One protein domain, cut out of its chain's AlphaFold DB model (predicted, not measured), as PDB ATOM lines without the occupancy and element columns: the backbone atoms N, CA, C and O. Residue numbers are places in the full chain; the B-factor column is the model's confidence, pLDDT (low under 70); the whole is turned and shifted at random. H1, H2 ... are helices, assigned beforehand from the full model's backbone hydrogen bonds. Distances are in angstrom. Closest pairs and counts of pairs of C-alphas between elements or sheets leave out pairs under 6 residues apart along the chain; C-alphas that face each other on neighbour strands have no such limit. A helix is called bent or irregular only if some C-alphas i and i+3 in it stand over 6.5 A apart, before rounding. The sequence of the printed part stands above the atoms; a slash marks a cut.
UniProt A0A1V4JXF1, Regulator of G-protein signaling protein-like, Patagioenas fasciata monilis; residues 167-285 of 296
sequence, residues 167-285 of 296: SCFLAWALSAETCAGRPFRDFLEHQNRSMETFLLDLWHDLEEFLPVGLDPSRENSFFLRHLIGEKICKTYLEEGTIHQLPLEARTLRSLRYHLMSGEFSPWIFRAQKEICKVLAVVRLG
ATOM      1  N   SER A 167      34.465  93.547  25.340       63.06
ATOM      2  CA  SER A 167      33.480  94.619  25.447       63.06
ATOM      3  C   SER A 167      33.814  95.679  26.499       63.06
ATOM      4  O   SER A 167      33.389  96.817  26.336       63.06
ATOM      5  N   CYS A 168      34.539  95.338  27.574       65.06
ATOM      6  CA  CYS A 168      34.836  96.288  28.654       65.06
ATOM      7  C   CYS A 168      35.886  97.336  28.253       65.06
ATOM      8  O   CYS A 168      35.834  98.466  28.727       65.06
ATOM      9  N   PHE A 169      36.806  96.985  27.353       80.88
ATOM     10  CA  PHE A 169      37.854  97.897  26.881       80.88
ATOM     11  C   PHE A 169      37.498  98.584  25.568       80.88
ATOM     12  O   PHE A 169      38.153  99.550  25.187       80.88
ATOM     13  N   LEU A 170      36.464  98.103  24.871       86.25
ATOM     14  CA  LEU A 170      36.100  98.649  23.573       86.25
ATOM     15  C   LEU A 170      35.676 100.115  23.674       86.25
ATOM     16  O   LEU A 170      36.141 100.903  22.871       86.25
ATOM     17  N   ALA A 171      34.893 100.498  24.688       87.19
ATOM     18  CA  ALA A 171      34.514 101.900  24.885       87.19
ATOM     19  C   ALA A 171      35.747 102.821  24.972       87.19
ATOM     20  O   ALA A 171      35.832 103.800  24.246       87.19
ATOM     21  N   TRP A 172      36.756 102.436  25.761       88.12
ATOM     22  CA  TRP A 172      38.022 103.171  25.868       88.12
ATOM     23  C   TRP A 172      38.791 103.232  24.546       88.12
ATOM     24  O   TRP A 172      39.342 104.274  24.191       88.12
ATOM     25  N   ALA A 173      38.826 102.120  23.809       90.62
ATOM     26  CA  ALA A 173      39.480 102.063  22.508       90.62
ATOM     27  C   ALA A 173      38.791 102.974  21.480       90.62
ATOM     28  O   ALA A 173      39.484 103.664  20.736       90.62
ATOM     29  N   LEU A 174      37.454 103.016  21.471       90.94
ATOM     30  CA  LEU A 174      36.676 103.893  20.595       90.94
ATOM     31  C   LEU A 174      36.825 105.370  21.000       90.94
ATOM     32  O   LEU A 174      36.973 106.227  20.136       90.94
ATOM     33  N   SER A 175      36.885 105.698  22.295       89.69
ATOM     34  CA  SER A 175      37.202 107.072  22.717       89.69
ATOM     35  C   SER A 175      38.575 107.508  22.186       89.69
ATOM     36  O   SER A 175      38.694 108.568  21.571       89.69
ATOM     37  N   ALA A 176      39.606 106.670  22.352       90.38
ATOM     38  CA  ALA A 176      40.971 106.967  21.905       90.38
ATOM     39  C   ALA A 176      41.127 107.006  20.374       90.38
ATOM     40  O   ALA A 176      41.988 107.716  19.850       90.38
ATOM     41  N   GLU A 177      40.294 106.263  19.645       91.44
ATOM     42  CA  GLU A 177      40.296 106.217  18.185       91.44
ATOM     43  C   GLU A 177      40.112 107.606  17.556       91.44
ATOM     44  O   GLU A 177      40.784 107.933  16.573       91.44
ATOM     45  N   THR A 178      39.234 108.435  18.127       86.44
ATOM     46  CA  THR A 178      38.980 109.791  17.615       86.44
ATOM     47  C   THR A 178      40.251 110.643  17.600       86.44
ATOM     48  O   THR A 178      40.499 111.360  16.632       86.44
ATOM     49  N   CYS A 179      41.112 110.495  18.611       85.62
ATOM     50  CA  CYS A 179      42.410 111.162  18.687       85.62
ATOM     51  C   CYS A 179      43.441 110.584  17.705       85.62
ATOM     52  O   CYS A 179      44.350 111.292  17.281       85.62
ATOM     53  N   ALA A 180      43.308 109.308  17.345       90.31
ATOM     54  CA  ALA A 180      44.200 108.616  16.417       90.31
ATOM     55  C   ALA A 180      43.831 108.822  14.935       90.31
ATOM     56  O   ALA A 180      44.455 108.215  14.068       90.31
ATOM     57  N   GLY A 181      42.827 109.655  14.634       88.69
ATOM     58  CA  GLY A 181      42.381 109.904  13.261       88.69
ATOM     59  C   GLY A 181      41.419 108.850  12.711       88.69
ATOM     60  O   GLY A 181      41.305 108.729  11.500       88.69
ATOM     61  N   ARG A 182      40.709 108.117  13.579       92.50
ATOM     62  CA  ARG A 182      39.679 107.124  13.213       92.50
ATOM     63  C   ARG A 182      40.146 105.890  12.402       92.50
ATOM     64  O   ARG A 182      39.458 105.470  11.472       92.50
ATOM     65  N   PRO A 183      41.265 105.227  12.767       92.69
ATOM     66  CA  PRO A 183      41.770 104.069  12.022       92.69
ATOM     67  C   PRO A 183      40.830 102.850  11.987       92.69
ATOM     68  O   PRO A 183      40.929 102.033  11.070       92.69
ATOM     69  N   PHE A 184      39.946 102.663  12.975       92.75
ATOM     70  CA  PHE A 184      39.017 101.528  12.982       92.75
ATOM     71  C   PHE A 184      37.796 101.805  12.098       92.75
ATOM     72  O   PHE A 184      37.370 100.908  11.371       92.75
ATOM     73  N   ARG A 185      37.318 103.051  12.045       94.62
ATOM     74  CA  ARG A 185      36.359 103.524  11.043       94.62
ATOM     75  C   ARG A 185      36.869 103.287   9.626       94.62
ATOM     76  O   ARG A 185      36.168 102.655   8.839       94.62
ATOM     77  N   ASP A 186      38.099 103.709   9.335       94.44
ATOM     78  CA  ASP A 186      38.712 103.510   8.019       94.44
ATOM     79  C   ASP A 186      38.779 102.018   7.679       94.44
ATOM     80  O   ASP A 186      38.409 101.602   6.583       94.44
ATOM     81  N   PHE A 187      39.193 101.177   8.632       93.50
ATOM     82  CA  PHE A 187      39.187  99.727   8.452       93.50
ATOM     83  C   PHE A 187      37.794  99.185   8.093       93.50
ATOM     84  O   PHE A 187      37.680  98.376   7.171       93.50
ATOM     85  N   LEU A 188      36.733  99.622   8.780       92.56
ATOM     86  CA  LEU A 188      35.361  99.184   8.494       92.56
ATOM     87  C   LEU A 188      34.890  99.629   7.101       92.56
ATOM     88  O   LEU A 188      34.279  98.832   6.384       92.56
ATOM     89  N   GLU A 189      35.232 100.849   6.681       93.50
ATOM     90  CA  GLU A 189      34.933 101.346   5.333       93.50
ATOM     91  C   GLU A 189      35.626 100.513   4.249       93.50
ATOM     92  O   GLU A 189      34.972 100.069   3.305       93.50
ATOM     93  N   HIS A 190      36.915 100.195   4.419       93.81
ATOM     94  CA  HIS A 190      37.650  99.337   3.480       93.81
ATOM     95  C   HIS A 190      37.076  97.914   3.397       93.81
ATOM     96  O   HIS A 190      37.186  97.258   2.362       93.81
ATOM     97  N   GLN A 191      36.448  97.428   4.470       91.62
ATOM     98  CA  GLN A 191      35.777  96.125   4.509       91.62
ATOM     99  C   GLN A 191      34.314  96.180   4.027       91.62
ATOM    100  O   GLN A 191      33.614  95.170   4.112       91.62
ATOM    101  N   ASN A 192      33.845  97.330   3.520       91.00
ATOM    102  CA  ASN A 192      32.454  97.581   3.118       91.00
ATOM    103  C   ASN A 192      31.429  97.259   4.224       91.00
ATOM    104  O   ASN A 192      30.323  96.784   3.958       91.00
ATOM    105  N   ARG A 193      31.795  97.506   5.485       91.12
ATOM    106  CA  ARG A 193      30.959  97.262   6.671       91.12
ATOM    107  C   ARG A 193      30.127  98.496   7.009       91.12
ATOM    108  O   ARG A 193      30.328  99.137   8.033       91.12
ATOM    109  N   SER A 194      29.209  98.858   6.111       91.31
ATOM    110  CA  SER A 194      28.475 100.130   6.193       91.31
ATOM    111  C   SER A 194      27.630 100.274   7.460       91.31
ATOM    112  O   SER A 194      27.561 101.367   8.017       91.31
ATOM    113  N   MET A 195      27.012  99.191   7.943       92.12
ATOM    114  CA  MET A 195      26.209  99.214   9.170       92.12
ATOM    115  C   MET A 195      27.092  99.409  10.405       92.12
ATOM    116  O   MET A 195      26.765 100.187  11.294       92.12
ATOM    117  N   GLU A 196      28.229  98.725  10.468       93.06
ATOM    118  CA  GLU A 196      29.190  98.857  11.556       93.06
ATOM    119  C   GLU A 196      29.824 100.251  11.580       93.06
ATOM    120  O   GLU A 196      29.920 100.844  12.651       93.06
ATOM    121  N   THR A 197      30.189 100.799  10.414       93.81
ATOM    122  CA  THR A 197      30.648 102.191  10.286       93.81
ATOM    123  C   THR A 197      29.572 103.161  10.772       93.81
ATOM    124  O   THR A 197      29.864 104.058  11.555       93.81
ATOM    125  N   PHE A 198      28.312 102.941  10.389       93.62
ATOM    126  CA  PHE A 198      27.185 103.769  10.820       93.62
ATOM    127  C   PHE A 198      26.953 103.720  12.338       93.62
ATOM    128  O   PHE A 198      26.707 104.747  12.967       93.62
ATOM    129  N   LEU A 199      27.070 102.539  12.955       94.50
ATOM    130  CA  LEU A 199      26.974 102.385  14.409       94.50
ATOM    131  C   LEU A 199      28.158 103.019  15.141       94.50
ATOM    132  O   LEU A 199      27.973 103.561  16.229       94.50
ATOM    133  N   LEU A 200      29.356 102.946  14.564       94.94
ATOM    134  CA  LEU A 200      30.544 103.599  15.105       94.94
ATOM    135  C   LEU A 200      30.388 105.125  15.081       94.94
ATOM    136  O   LEU A 200      30.638 105.782  16.090       94.94
ATOM    137  N   ASP A 201      29.902 105.679  13.969       95.19
ATOM    138  CA  ASP A 201      29.623 107.110  13.845       95.19
ATOM    139  C   ASP A 201      28.544 107.558  14.856       95.19
ATOM    140  O   ASP A 201      28.746 108.545  15.567       95.19
ATOM    141  N   LEU A 202      27.471 106.771  15.043       95.50
ATOM    142  CA  LEU A 202      26.482 107.000  16.106       95.50
ATOM    143  C   LEU A 202      27.114 106.962  17.506       95.50
ATOM    144  O   LEU A 202      26.801 107.800  18.348       95.50
ATOM    145  N   TRP A 203      27.989 105.993  17.785       95.75
ATOM    146  CA  TRP A 203      28.649 105.870  19.086       95.75
ATOM    147  C   TRP A 203      29.476 107.115  19.421       95.75
ATOM    148  O   TRP A 203      29.405 107.607  20.548       95.75
ATOM    149  N   HIS A 204      30.207 107.652  18.439       95.06
ATOM    150  CA  HIS A 204      30.994 108.873  18.603       95.06
ATOM    151  C   HIS A 204      30.126 110.121  18.770       95.06
ATOM    152  O   HIS A 204      30.415 110.930  19.645       95.06
ATOM    153  N   ASP A 205      29.056 110.272  17.985       94.62
ATOM    154  CA  ASP A 205      28.142 111.412  18.142       94.62
ATOM    155  C   ASP A 205      27.442 111.381  19.522       94.62
ATOM    156  O   ASP A 205      27.207 112.427  20.130       94.62
ATOM    157  N   LEU A 206      27.150 110.189  20.064       93.88
ATOM    158  CA  LEU A 206      26.648 110.033  21.436       93.88
ATOM    159  C   LEU A 206      27.698 110.408  22.492       93.88
ATOM    160  O   LEU A 206      27.343 111.012  23.501       93.88
ATOM    161  N   GLU A 207      28.969 110.077  22.264       92.56
ATOM    162  CA  GLU A 207      30.077 110.461  23.148       92.56
ATOM    163  C   GLU A 207      30.291 111.985  23.149       92.56
ATOM    164  O   GLU A 207      30.446 112.587  24.208       92.56
ATOM    165  N   GLU A 208      30.212 112.631  21.980       90.56
ATOM    166  CA  GLU A 208      30.298 114.093  21.836       90.56
ATOM    167  C   GLU A 208      29.123 114.814  22.518       90.56
ATOM    168  O   GLU A 208      29.271 115.923  23.038       90.56
ATOM    169  N   PHE A 209      27.954 114.171  22.578       89.94
ATOM    170  CA  PHE A 209      26.797 114.705  23.288       89.94
ATOM    171  C   PHE A 209      26.996 114.728  24.814       89.94
ATOM    172  O   PHE A 209      26.474 115.629  25.474       89.94
ATOM    173  N   LEU A 210      27.734 113.776  25.403       88.88
ATOM    174  CA  LEU A 210      27.810 113.602  26.863       88.88
ATOM    175  C   LEU A 210      28.305 114.844  27.631       88.88
ATOM    176  O   LEU A 210      27.631 115.218  28.594       88.88
ATOM    177  N   PRO A 211      29.397 115.535  27.238       86.31
ATOM    178  CA  PRO A 211      29.849 116.748  27.924       86.31
ATOM    179  C   PRO A 211      28.795 117.861  27.942       86.31
ATOM    180  O   PRO A 211      28.653 118.570  28.934       86.31
ATOM    181  N   VAL A 212      28.019 117.993  26.863       85.19
ATOM    182  CA  VAL A 212      26.930 118.977  26.759       85.19
ATOM    183  C   VAL A 212      25.701 118.523  27.562       85.19
ATOM    184  O   VAL A 212      25.004 119.331  28.181       85.19
ATOM    185  N   GLY A 213      25.455 117.212  27.571       78.38
ATOM    186  CA  GLY A 213      24.441 116.513  28.357       78.38
ATOM    187  C   GLY A 213      24.576 116.744  29.861       78.38
ATOM    188  O   GLY A 213      23.589 117.017  30.541       78.38
ATOM    189  N   LEU A 214      25.809 116.629  30.355       79.50
ATOM    190  CA  LEU A 214      26.145 116.530  31.774       79.50
ATOM    191  C   LEU A 214      26.503 117.857  32.442       79.50
ATOM    192  O   LEU A 214      26.621 117.880  33.662       79.50
ATOM    193  N   ASP A 215      26.674 118.941  31.685       75.19
ATOM    194  CA  ASP A 215      26.979 120.260  32.240       75.19
ATOM    195  C   ASP A 215      25.690 121.087  32.453       75.19
ATOM    196  O   ASP A 215      25.125 121.629  31.490       75.19
ATOM    197  N   PRO A 216      25.181 121.196  33.697       66.69
ATOM    198  CA  PRO A 216      24.024 122.029  34.005       66.69
ATOM    199  C   PRO A 216      24.370 123.524  34.100       66.69
ATOM    200  O   PRO A 216      23.451 124.338  34.121       66.69
ATOM    201  N   SER A 217      25.656 123.890  34.178       66.12
ATOM    202  CA  SER A 217      26.113 125.261  34.456       66.12
ATOM    203  C   SER A 217      26.191 126.153  33.215       66.12
ATOM    204  O   SER A 217      26.208 127.377  33.326       66.12
ATOM    205  N   ARG A 218      26.185 125.566  32.013       69.25
ATOM    206  CA  ARG A 218      26.161 126.323  30.757       69.25
ATOM    207  C   ARG A 218      24.786 126.955  30.524       69.25
ATOM    208  O   ARG A 218      23.826 126.250  30.209       69.25
ATOM    209  N   GLU A 219      24.738 128.288  30.556       59.56
ATOM    210  CA  GLU A 219      23.573 129.159  30.281       59.56
ATOM    211  C   GLU A 219      22.840 128.813  28.957       59.56
ATOM    212  O   GLU A 219      21.632 128.983  28.839       59.56
ATOM    213  N   ASN A 220      23.551 128.234  27.974       65.12
ATOM    214  CA  ASN A 220      23.017 127.798  26.669       65.12
ATOM    215  C   ASN A 220      23.020 126.267  26.469       65.12
ATOM    216  O   ASN A 220      22.933 125.777  25.339       65.12
ATOM    217  N   SER A 221      23.152 125.490  27.549       76.94
ATOM    218  CA  SER A 221      23.288 124.027  27.482       76.94
ATOM    219  C   SER A 221      22.060 123.354  26.876       76.94
ATOM    220  O   SER A 221      22.211 122.455  26.059       76.94
ATOM    221  N   PHE A 222      20.848 123.816  27.199       84.44
ATOM    222  CA  PHE A 222      19.619 123.202  26.690       84.44
ATOM    223  C   PHE A 222      19.505 123.280  25.165       84.44
ATOM    224  O   PHE A 222      19.249 122.261  24.529       84.44
ATOM    225  N   PHE A 223      19.729 124.455  24.567       85.88
ATOM    226  CA  PHE A 223      19.647 124.610  23.112       85.88
ATOM    227  C   PHE A 223      20.700 123.760  22.402       85.88
ATOM    228  O   PHE A 223      20.388 123.096  21.420       85.88
ATOM    229  N   LEU A 224      21.932 123.725  22.923       87.62
ATOM    230  CA  LEU A 224      22.995 122.910  22.340       87.62
ATOM    231  C   LEU A 224      22.702 121.408  22.480       87.62
ATOM    232  O   LEU A 224      22.861 120.673  21.508       87.62
ATOM    233  N   ARG A 225      22.203 120.958  23.643       88.69
ATOM    234  CA  ARG A 225      21.712 119.581  23.834       88.69
ATOM    235  C   ARG A 225      20.610 119.262  22.833       88.69
ATOM    236  O   ARG A 225      20.692 118.256  22.143       88.69
ATOM    237  N   HIS A 226      19.608 120.124  22.709       90.12
ATOM    238  CA  HIS A 226      18.502 119.905  21.785       90.12
ATOM    239  C   HIS A 226      18.977 119.848  20.326       90.12
ATOM    240  O   HIS A 226      18.611 118.925  19.608       90.12
ATOM    241  N   LEU A 227      19.856 120.764  19.908       91.44
ATOM    242  CA  LEU A 227      20.407 120.813  18.553       91.44
ATOM    243  C   LEU A 227      21.211 119.551  18.205       91.44
ATOM    244  O   LEU A 227      21.004 118.952  17.149       91.44
ATOM    245  N   ILE A 228      22.125 119.134  19.085       91.69
ATOM    246  CA  ILE A 228      22.936 117.927  18.866       91.69
ATOM    247  C   ILE A 228      22.040 116.684  18.925       91.69
ATOM    248  O   ILE A 228      22.151 115.804  18.074       91.69
ATOM    249  N   GLY A 229      21.108 116.624  19.879       93.31
ATOM    250  CA  GLY A 229      20.145 115.533  20.008       93.31
ATOM    251  C   GLY A 229      19.257 115.375  18.774       93.31
ATOM    252  O   GLY A 229      19.075 114.261  18.278       93.31
ATOM    253  N   GLU A 230      18.764 116.486  18.225       93.62
ATOM    254  CA  GLU A 230      17.989 116.517  16.985       93.62
ATOM    255  C   GLU A 230      18.827 116.062  15.782       93.62
ATOM    256  O   GLU A 230      18.353 115.231  15.002       93.62
ATOM    257  N   LYS A 231      20.081 116.531  15.654       94.31
ATOM    258  CA  LYS A 231      21.029 116.045  14.631       94.31
ATOM    259  C   LYS A 231      21.160 114.522  14.715       94.31
ATOM    260  O   LYS A 231      20.968 113.846  13.709       94.31
ATOM    261  N   ILE A 232      21.436 113.973  15.900       94.81
ATOM    262  CA  ILE A 232      21.597 112.523  16.094       94.81
ATOM    263  C   ILE A 232      20.312 111.779  15.715       94.81
ATOM    264  O   ILE A 232      20.359 110.762  15.023       94.81
ATOM    265  N   CYS A 233      19.149 112.291  16.118       93.25
ATOM    266  CA  CYS A 233      17.880 111.645  15.803       93.25
ATOM    267  C   CYS A 233      17.592 111.627  14.302       93.25
ATOM    268  O   CYS A 233      17.165 110.594  13.792       93.25
ATOM    269  N   LYS A 234      17.851 112.730  13.594       93.38
ATOM    270  CA  LYS A 234      17.665 112.814  12.139       93.38
ATOM    271  C   LYS A 234      18.653 111.933  11.380       93.38
ATOM    272  O   LYS A 234      18.260 111.275  10.429       93.38
ATOM    273  N   THR A 235      19.913 111.894  11.804       93.25
ATOM    274  CA  THR A 235      20.948 111.128  11.100       93.25
ATOM    275  C   THR A 235      20.804 109.622  11.318       93.25
ATOM    276  O   THR A 235      20.976 108.856  10.371       93.25
ATOM    277  N   TYR A 236      20.479 109.179  12.542       92.81
ATOM    278  CA  TYR A 236      20.568 107.757  12.902       92.81
ATOM    279  C   TYR A 236      19.263 107.099  13.347       92.81
ATOM    280  O   TYR A 236      19.132 105.882  13.231       92.81
ATOM    281  N   LEU A 237      18.314 107.866  13.891       91.44
ATOM    282  CA  LEU A 237      17.115 107.338  14.563       91.44
ATOM    283  C   LEU A 237      15.815 107.729  13.847       91.44
ATOM    284  O   LEU A 237      14.745 107.757  14.462       91.44
ATOM    285  N   GLU A 238      15.896 108.050  12.560       88.38
ATOM    286  CA  GLU A 238      14.730 108.356  11.744       88.38
ATOM    287  C   GLU A 238      13.843 107.107  11.579       88.38
ATOM    288  O   GLU A 238      14.328 105.976  11.578       88.38
ATOM    289  N   GLU A 239      12.524 107.285  11.442       75.38
ATOM    290  CA  GLU A 239      11.543 106.181  11.427       75.38
ATOM    291  C   GLU A 239      11.855 105.099  10.369       75.38
ATOM    292  O   GLU A 239      11.523 103.930  10.557       75.38
ATOM    293  N   GLY A 240      12.517 105.472   9.267       72.06
ATOM    294  CA  GLY A 240      12.904 104.551   8.194       72.06
ATOM    295  C   GLY A 240      14.165 103.725   8.478       72.06
ATOM    296  O   GLY A 240      14.282 102.600   7.988       72.06
ATOM    297  N   THR A 241      15.097 104.248   9.277       75.56
ATOM    298  CA  THR A 241      16.387 103.603   9.579       75.56
ATOM    299  C   THR A 241      16.370 102.889  10.924       75.56
ATOM    300  O   THR A 241      17.015 101.851  11.069       75.56
ATOM    301  N   ILE A 242      15.560 103.360  11.879       78.62
ATOM    302  CA  ILE A 242      15.528 102.868  13.263       78.62
ATOM    303  C   ILE A 242      15.263 101.359  13.365       78.62
ATOM    304  O   ILE A 242      15.828 100.686  14.222       78.62
ATOM    305  N   HIS A 243      14.448 100.800  12.469       75.31
ATOM    306  CA  HIS A 243      14.125  99.371  12.454       75.31
ATOM    307  C   HIS A 243      15.264  98.479  11.945       75.31
ATOM    308  O   HIS A 243      15.221  97.268  12.150       75.31
ATOM    309  N   GLN A 244      16.265  99.060  11.283       82.00
ATOM    310  CA  GLN A 244      17.410  98.339  10.729       82.00
ATOM    311  C   GLN A 244      18.599  98.306  11.697       82.00
ATOM    312  O   GLN A 244      19.499  97.486  11.516       82.00
ATOM    313  N   LEU A 245      18.615  99.166  12.725       88.50
ATOM    314  CA  LEU A 245      19.698  99.181  13.704       88.50
ATOM    315  C   LEU A 245      19.643  97.911  14.569       88.50
ATOM    316  O   LEU A 245      18.600  97.621  15.161       88.50
ATOM    317  N   PRO A 246      20.764  97.186  14.730       90.44
ATOM    318  CA  PRO A 246      20.847  95.987  15.562       90.44
ATOM    319  C   PRO A 246      20.936  96.330  17.063       90.44
ATOM    320  O   PRO A 246      21.801  95.826  17.778       90.44
ATOM    321  N   LEU A 247      20.052  97.206  17.544       92.56
ATOM    322  CA  LEU A 247      19.923  97.620  18.943       92.56
ATOM    323  C   LEU A 247      18.536  97.236  19.472       92.56
ATOM    324  O   LEU A 247      17.593  97.014  18.708       92.56
ATOM    325  N   GLU A 248      18.374  97.148  20.791       93.12
ATOM    326  CA  GLU A 248      17.072  96.835  21.378       93.12
ATOM    327  C   GLU A 248      16.054  97.947  21.051       93.12
ATOM    328  O   GLU A 248      16.295  99.129  21.294       93.12
ATOM    329  N   ALA A 249      14.856  97.580  20.580       91.50
ATOM    330  CA  ALA A 249      13.824  98.549  20.190       91.50
ATOM    331  C   ALA A 249      13.426  99.517  21.323       91.50
ATOM    332  O   ALA A 249      13.112 100.682  21.075       91.50
ATOM    333  N   ARG A 250      13.463  99.051  22.581       92.69
ATOM    334  CA  ARG A 250      13.252  99.913  23.758       92.69
ATOM    335  C   ARG A 250      14.353 100.964  23.898       92.69
ATOM    336  O   ARG A 250      14.045 102.112  24.190       92.69
ATOM    337  N   THR A 251      15.601 100.577  23.643       93.56
ATOM    338  CA  THR A 251      16.770 101.454  23.724       93.56
ATOM    339  C   THR A 251      16.668 102.532  22.661       93.56
ATOM    340  O   THR A 251      16.762 103.704  22.994       93.56
ATOM    341  N   LEU A 252      16.350 102.158  21.421       93.25
ATOM    342  CA  LEU A 252      16.160 103.093  20.308       93.25
ATOM    343  C   LEU A 252      15.023 104.094  20.556       93.25
ATOM    344  O   LEU A 252      15.203 105.298  20.381       93.25
ATOM    345  N   ARG A 253      13.857 103.611  21.009       92.12
ATOM    346  CA  ARG A 253      12.697 104.469  21.296       92.12
ATOM    347  C   ARG A 253      12.996 105.473  22.407       92.12
ATOM    348  O   ARG A 253      12.710 106.657  22.250       92.12
ATOM    349  N   SER A 254      13.560 105.004  23.519       92.06
ATOM    350  CA  SER A 254      13.902 105.867  24.648       92.06
ATOM    351  C   SER A 254      15.032 106.832  24.300       92.06
ATOM    352  O   SER A 254      14.936 108.007  24.639       92.06
ATOM    353  N   LEU A 255      16.056 106.377  23.573       93.50
ATOM    354  CA  LEU A 255      17.153 107.224  23.111       93.50
ATOM    355  C   LEU A 255      16.627 108.382  22.255       93.50
ATOM    356  O   LEU A 255      16.925 109.533  22.551       93.50
ATOM    357  N   ARG A 256      15.774 108.095  21.263       93.12
ATOM    358  CA  ARG A 256      15.170 109.127  20.411       93.12
ATOM    359  C   ARG A 256      14.345 110.130  21.215       93.12
ATOM    360  O   ARG A 256      14.494 111.331  21.023       93.12
ATOM    361  N   TYR A 257      13.494 109.654  22.125       91.81
ATOM    362  CA  TYR A 257      12.680 110.535  22.967       91.81
ATOM    363  C   TYR A 257      13.551 111.484  23.803       91.81
ATOM    364  O   TYR A 257      13.339 112.695  23.786       91.81
ATOM    365  N   HIS A 258      14.565 110.948  24.486       90.44
ATOM    366  CA  HIS A 258      15.395 111.747  25.383       90.44
ATOM    367  C   HIS A 258      16.317 112.719  24.642       90.44
ATOM    368  O   HIS A 258      16.424 113.876  25.049       90.44
ATOM    369  N   LEU A 259      16.907 112.304  23.518       91.81
ATOM    370  CA  LEU A 259      17.707 113.197  22.676       91.81
ATOM    371  C   LEU A 259      16.873 114.375  22.152       91.81
ATOM    372  O   LEU A 259      17.323 115.515  22.225       91.81
ATOM    373  N   MET A 260      15.633 114.127  21.712       88.50
ATOM    374  CA  MET A 260      14.718 115.193  21.280       88.50
ATOM    375  C   MET A 260      14.287 116.107  22.433       88.50
ATOM    376  O   MET A 260      14.070 117.296  22.224       88.50
ATOM    377  N   SER A 261      14.179 115.590  23.659       85.38
ATOM    378  CA  SER A 261      13.863 116.413  24.835       85.38
ATOM    379  C   SER A 261      15.040 117.266  25.330       85.38
ATOM    380  O   SER A 261      14.834 118.177  26.124       85.38
ATOM    381  N   GLY A 262      16.271 116.994  24.874       80.88
ATOM    382  CA  GLY A 262      17.478 117.665  25.371       80.88
ATOM    383  C   GLY A 262      17.814 117.332  26.832       80.88
ATOM    384  O   GLY A 262      18.634 118.020  27.445       80.88
ATOM    385  N   GLU A 263      17.182 116.298  27.395       81.12
ATOM    386  CA  GLU A 263      17.422 115.809  28.750       81.12
ATOM    387  C   GLU A 263      18.550 114.776  28.761       81.12
ATOM    388  O   GLU A 263      18.652 113.911  27.885       81.12
ATOM    389  N   PHE A 264      19.385 114.829  29.799       79.44
ATOM    390  CA  PHE A 264      20.347 113.766  30.043       79.44
ATOM    391  C   PHE A 264      19.623 112.450  30.344       79.44
ATOM    392  O   PHE A 264      18.636 112.414  31.080       79.44
ATOM    393  N   SER A 265      20.138 111.351  29.794       83.06
ATOM    394  CA  SER A 265      19.474 110.061  29.884       83.06
ATOM    395  C   SER A 265      20.453 108.890  29.990       83.06
ATOM    396  O   SER A 265      21.325 108.745  29.130       83.06
ATOM    397  N   PRO A 266      20.263 107.967  30.958       87.88
ATOM    398  CA  PRO A 266      21.033 106.722  31.045       87.88
ATOM    399  C   PRO A 266      20.925 105.836  29.792       87.88
ATOM    400  O   PRO A 266      21.742 104.938  29.579       87.88
ATOM    401  N   TRP A 267      19.918 106.083  28.949       92.31
ATOM    402  CA  TRP A 267      19.721 105.379  27.686       92.31
ATOM    403  C   TRP A 267      20.871 105.596  26.690       92.31
ATOM    404  O   TRP A 267      21.102 104.711  25.867       92.31
ATOM    405  N   ILE A 268      21.645 106.684  26.815       92.62
ATOM    406  CA  ILE A 268      22.856 106.929  26.012       92.62
ATOM    407  C   ILE A 268      23.914 105.855  26.296       92.62
ATOM    408  O   ILE A 268      24.321 105.135  25.384       92.62
ATOM    409  N   PHE A 269      24.275 105.651  27.566       91.75
ATOM    410  CA  PHE A 269      25.247 104.622  27.960       91.75
ATOM    411  C   PHE A 269      24.775 103.213  27.613       91.75
ATOM    412  O   PHE A 269      25.565 102.336  27.256       91.75
ATOM    413  N   ARG A 270      23.464 102.981  27.704       93.88
ATOM    414  CA  ARG A 270      22.876 101.710  27.296       93.88
ATOM    415  C   ARG A 270      23.057 101.464  25.797       93.88
ATOM    416  O   ARG A 270      23.507 100.380  25.429       93.88
ATOM    417  N   ALA A 271      22.749 102.456  24.964       94.56
ATOM    418  CA  ALA A 271      22.945 102.378  23.521       94.56
ATOM    419  C   ALA A 271      24.425 102.175  23.172       94.56
ATOM    420  O   ALA A 271      24.750 101.237  22.449       94.56
ATOM    421  N   GLN A 272      25.330 102.955  23.773       94.06
ATOM    422  CA  GLN A 272      26.777 102.792  23.603       94.06
ATOM    423  C   GLN A 272      27.244 101.373  23.957       94.06
ATOM    424  O   GLN A 272      28.021 100.769  23.221       94.06
ATOM    425  N   LYS A 273      26.731 100.791  25.047       92.88
ATOM    426  CA  LYS A 273      27.044  99.411  25.446       92.88
ATOM    427  C   LYS A 273      26.527  98.376  24.447       92.88
ATOM    428  O   LYS A 273      27.210  97.383  24.202       92.88
ATOM    429  N   GLU A 274      25.323  98.557  23.913       93.88
ATOM    430  CA  GLU A 274      24.762  97.672  22.886       93.88
ATOM    431  C   GLU A 274      25.567  97.762  21.580       93.88
ATOM    432  O   GLU A 274      25.972  96.725  21.057       93.88
ATOM    433  N   ILE A 275      25.922  98.972  21.137       94.25
ATOM    434  CA  ILE A 275      26.798  99.196  19.976       94.25
ATOM    435  C   ILE A 275      28.157  98.516  20.178       94.25
ATOM    436  O   ILE A 275      28.603  97.756  19.320       94.25
ATOM    437  N   CYS A 276      28.788  98.697  21.345       92.12
ATOM    438  CA  CYS A 276      30.048  98.029  21.672       92.12
ATOM    439  C   CYS A 276      29.942  96.498  21.572       92.12
ATOM    440  O   CYS A 276      30.886  95.843  21.136       92.12
ATOM    441  N   LYS A 277      28.808  95.891  21.943       90.94
ATOM    442  CA  LYS A 277      28.622  94.438  21.776       90.94
ATOM    443  C   LYS A 277      28.589  94.038  20.305       90.94
ATOM    444  O   LYS A 277      29.230  93.055  19.949       90.94
ATOM    445  N   VAL A 278      27.873  94.790  19.469       90.31
ATOM    446  CA  VAL A 278      27.789  94.528  18.022       90.31
ATOM    447  C   VAL A 278      29.177  94.643  17.382       90.31
ATOM    448  O   VAL A 278      29.627  93.717  16.710       90.31
ATOM    449  N   LEU A 279      29.908  95.721  17.678       90.06
ATOM    450  CA  LEU A 279      31.253  95.961  17.142       90.06
ATOM    451  C   LEU A 279      32.302  94.961  17.668       90.06
ATOM    452  O   LEU A 279      33.218  94.576  16.938       90.06
ATOM    453  N   ALA A 280      32.169  94.479  18.909       85.38
ATOM    454  CA  ALA A 280      33.069  93.466  19.465       85.38
ATOM    455  C   ALA A 280      32.982  92.120  18.722       85.38
ATOM    456  O   ALA A 280      33.999  91.444  18.565       85.38
ATOM    457  N   VAL A 281      31.794  91.739  18.239       77.25
ATOM    458  CA  VAL A 281      31.602  90.506  17.452       77.25
ATOM    459  C   VAL A 281      32.297  90.609  16.095       77.25
ATOM    460  O   VAL A 281      32.931  89.653  15.652       77.25
ATOM    461  N   VAL A 282      32.262  91.786  15.468       69.56
ATOM    462  CA  VAL A 282      32.912  92.046  14.172       69.56
ATOM    463  C   VAL A 282      34.430  91.883  14.280       69.56
ATOM    464  O   VAL A 282      35.055  91.283  13.406       69.56
ATOM    465  N   ARG A 283      35.024  92.325  15.396       58.53
ATOM    466  CA  ARG A 283      36.463  92.171  15.670       58.53
ATOM    467  C   ARG A 283      36.890  90.710  15.873       58.53
ATOM    468  O   ARG A 283      38.041  90.375  15.613       58.53
ATOM    469  N   LEU A 284      35.981  89.850  16.335       54.34
ATOM    470  CA  LEU A 284      36.239  88.423  16.573       54.34
ATOM    471  C   LEU A 284      35.922  87.537  15.353       54.34
ATOM    472  O   LEU A 284      36.288  86.366  15.344       54.34
ATOM    473  N   GLY A 285      35.282  88.083  14.315       44.31
ATOM    474  CA  GLY A 285      34.851  87.367  13.107       44.31
ATOM    475  C   GLY A 285      35.896  87.240  11.992       44.31
ATOM    476  O   GLY A 285      35.534  87.028  10.834       44.31
TER     477      GLY A 285
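What this domain is: This is residues 167 to 285 of the 296 residues of the protein "Regulator of G-protein signaling protein-like" of Patagioenas fasciata monilis (UniProt A0A1V4JXF1). Four helices make a ring, in which the long H3 has H4 on one side and H6 on the other, and H5 closes the ring between H4 and the beginning of H6. Short H2 folds back beside the beginning of H3, and H1 stands crosswise to H6 on the side of H3 and H6 away from H5. The 119 printed residues hold six named helices, in the order H1 to H6 along the chain, and no named strand; the class is all helix. The whole is compact, with a radius of gyration of the C-alphas of 14.2 A, and spans 44 by 31 by 23 A.

How they stand to each other: H3, residues 194 to 214, is the longest helix and the hub, touching four other helices. It has a kink of 26 degrees near residue 208 and is irregular, but only just: C-alphas 208 and 211 are 6.7 A apart. H4, residues 221 to 236, touches H3 at a shallow tilt of 9 degrees, opposite ways; their closest C-alphas, those of Val 212 and Arg 225, are 6.0 A apart. H6, residues 267 to 284, touches H3 at a shallow tilt of 33 degrees, only just short of steep, and they run opposite ways; the closest C-alphas are those of Trp 203 and Gln 272, 5.8 A. H2, residues 183 to 190, touches residues 194 to 200 of H3 alone, at a shallow tilt of 32 degrees, opposite ways, with the C-alphas of Leu 188 and Thr 197 closest at 5.9 A. H5, residues 249 to 261, touches H4 with residues 256 to 261 alone, at a steep tilt of 39 degrees, opposite ways; the C-alphas of Gly 229 and Leu 259 come closest, at 4.3 A. With residues 251 to 255 alone it touches H6, at a steep tilt of 47 degrees, opposite ways, with the C-alphas of Leu 255 and Trp 267 closest at 5.6 A. H3 and H5 are apart, and H4 and H6 are apart. H1, residues 167 to 179, touches H6 with residues 167 to 171 alone, about perpendicular at 86 degrees; the closest C-alphas are those of Ser 167 and Lys 277, 6.1 A. H1 and H3 only just touch, with 3 pairs of C-alphas within 8 A, the closest those of Ser 175 and His 204 at 7.7 A. H1 is irregular, but only just: C-alphas 168 and 171 are 6.8 A apart. The hairpins are H2 and H3, H3 and H4, and H4 and H5. Every O i to N i+4 pair is within hydrogen-bond range in H2, H4, H5 and H6, against 5 of 9 in H1 and 15 of 17 in H3.

Where its parts are: H3 measures 30.5 A from C-alpha 194 at (28.475, 100.130, 6.193) to C-alpha 214 at (26.145, 116.530, 31.774). H6 measures 26.2 A and ends with C-alpha 284 at (36.239, 88.423, 16.573). H4 is 22.0 A long, H1 20.0 A and H5 18.5 A, while H2 is 10.6 A. H1 begins with C-alpha 167 at (33.480, 94.619, 25.447).

The domain as a whole: The C-alphas of Glu 219 and Gly 285, the two farthest apart, are 46.6 A from each other. The printed part, residues 167 to 285, has no cut. The link from H4 to H5, residues 237 to 248, is long; that from H3 to H4 is short, and the other three are tight. Mean pLDDT of the printed part is 87.0; residues 167 to 168, 216 to 220 and 282 to 285 are under 70.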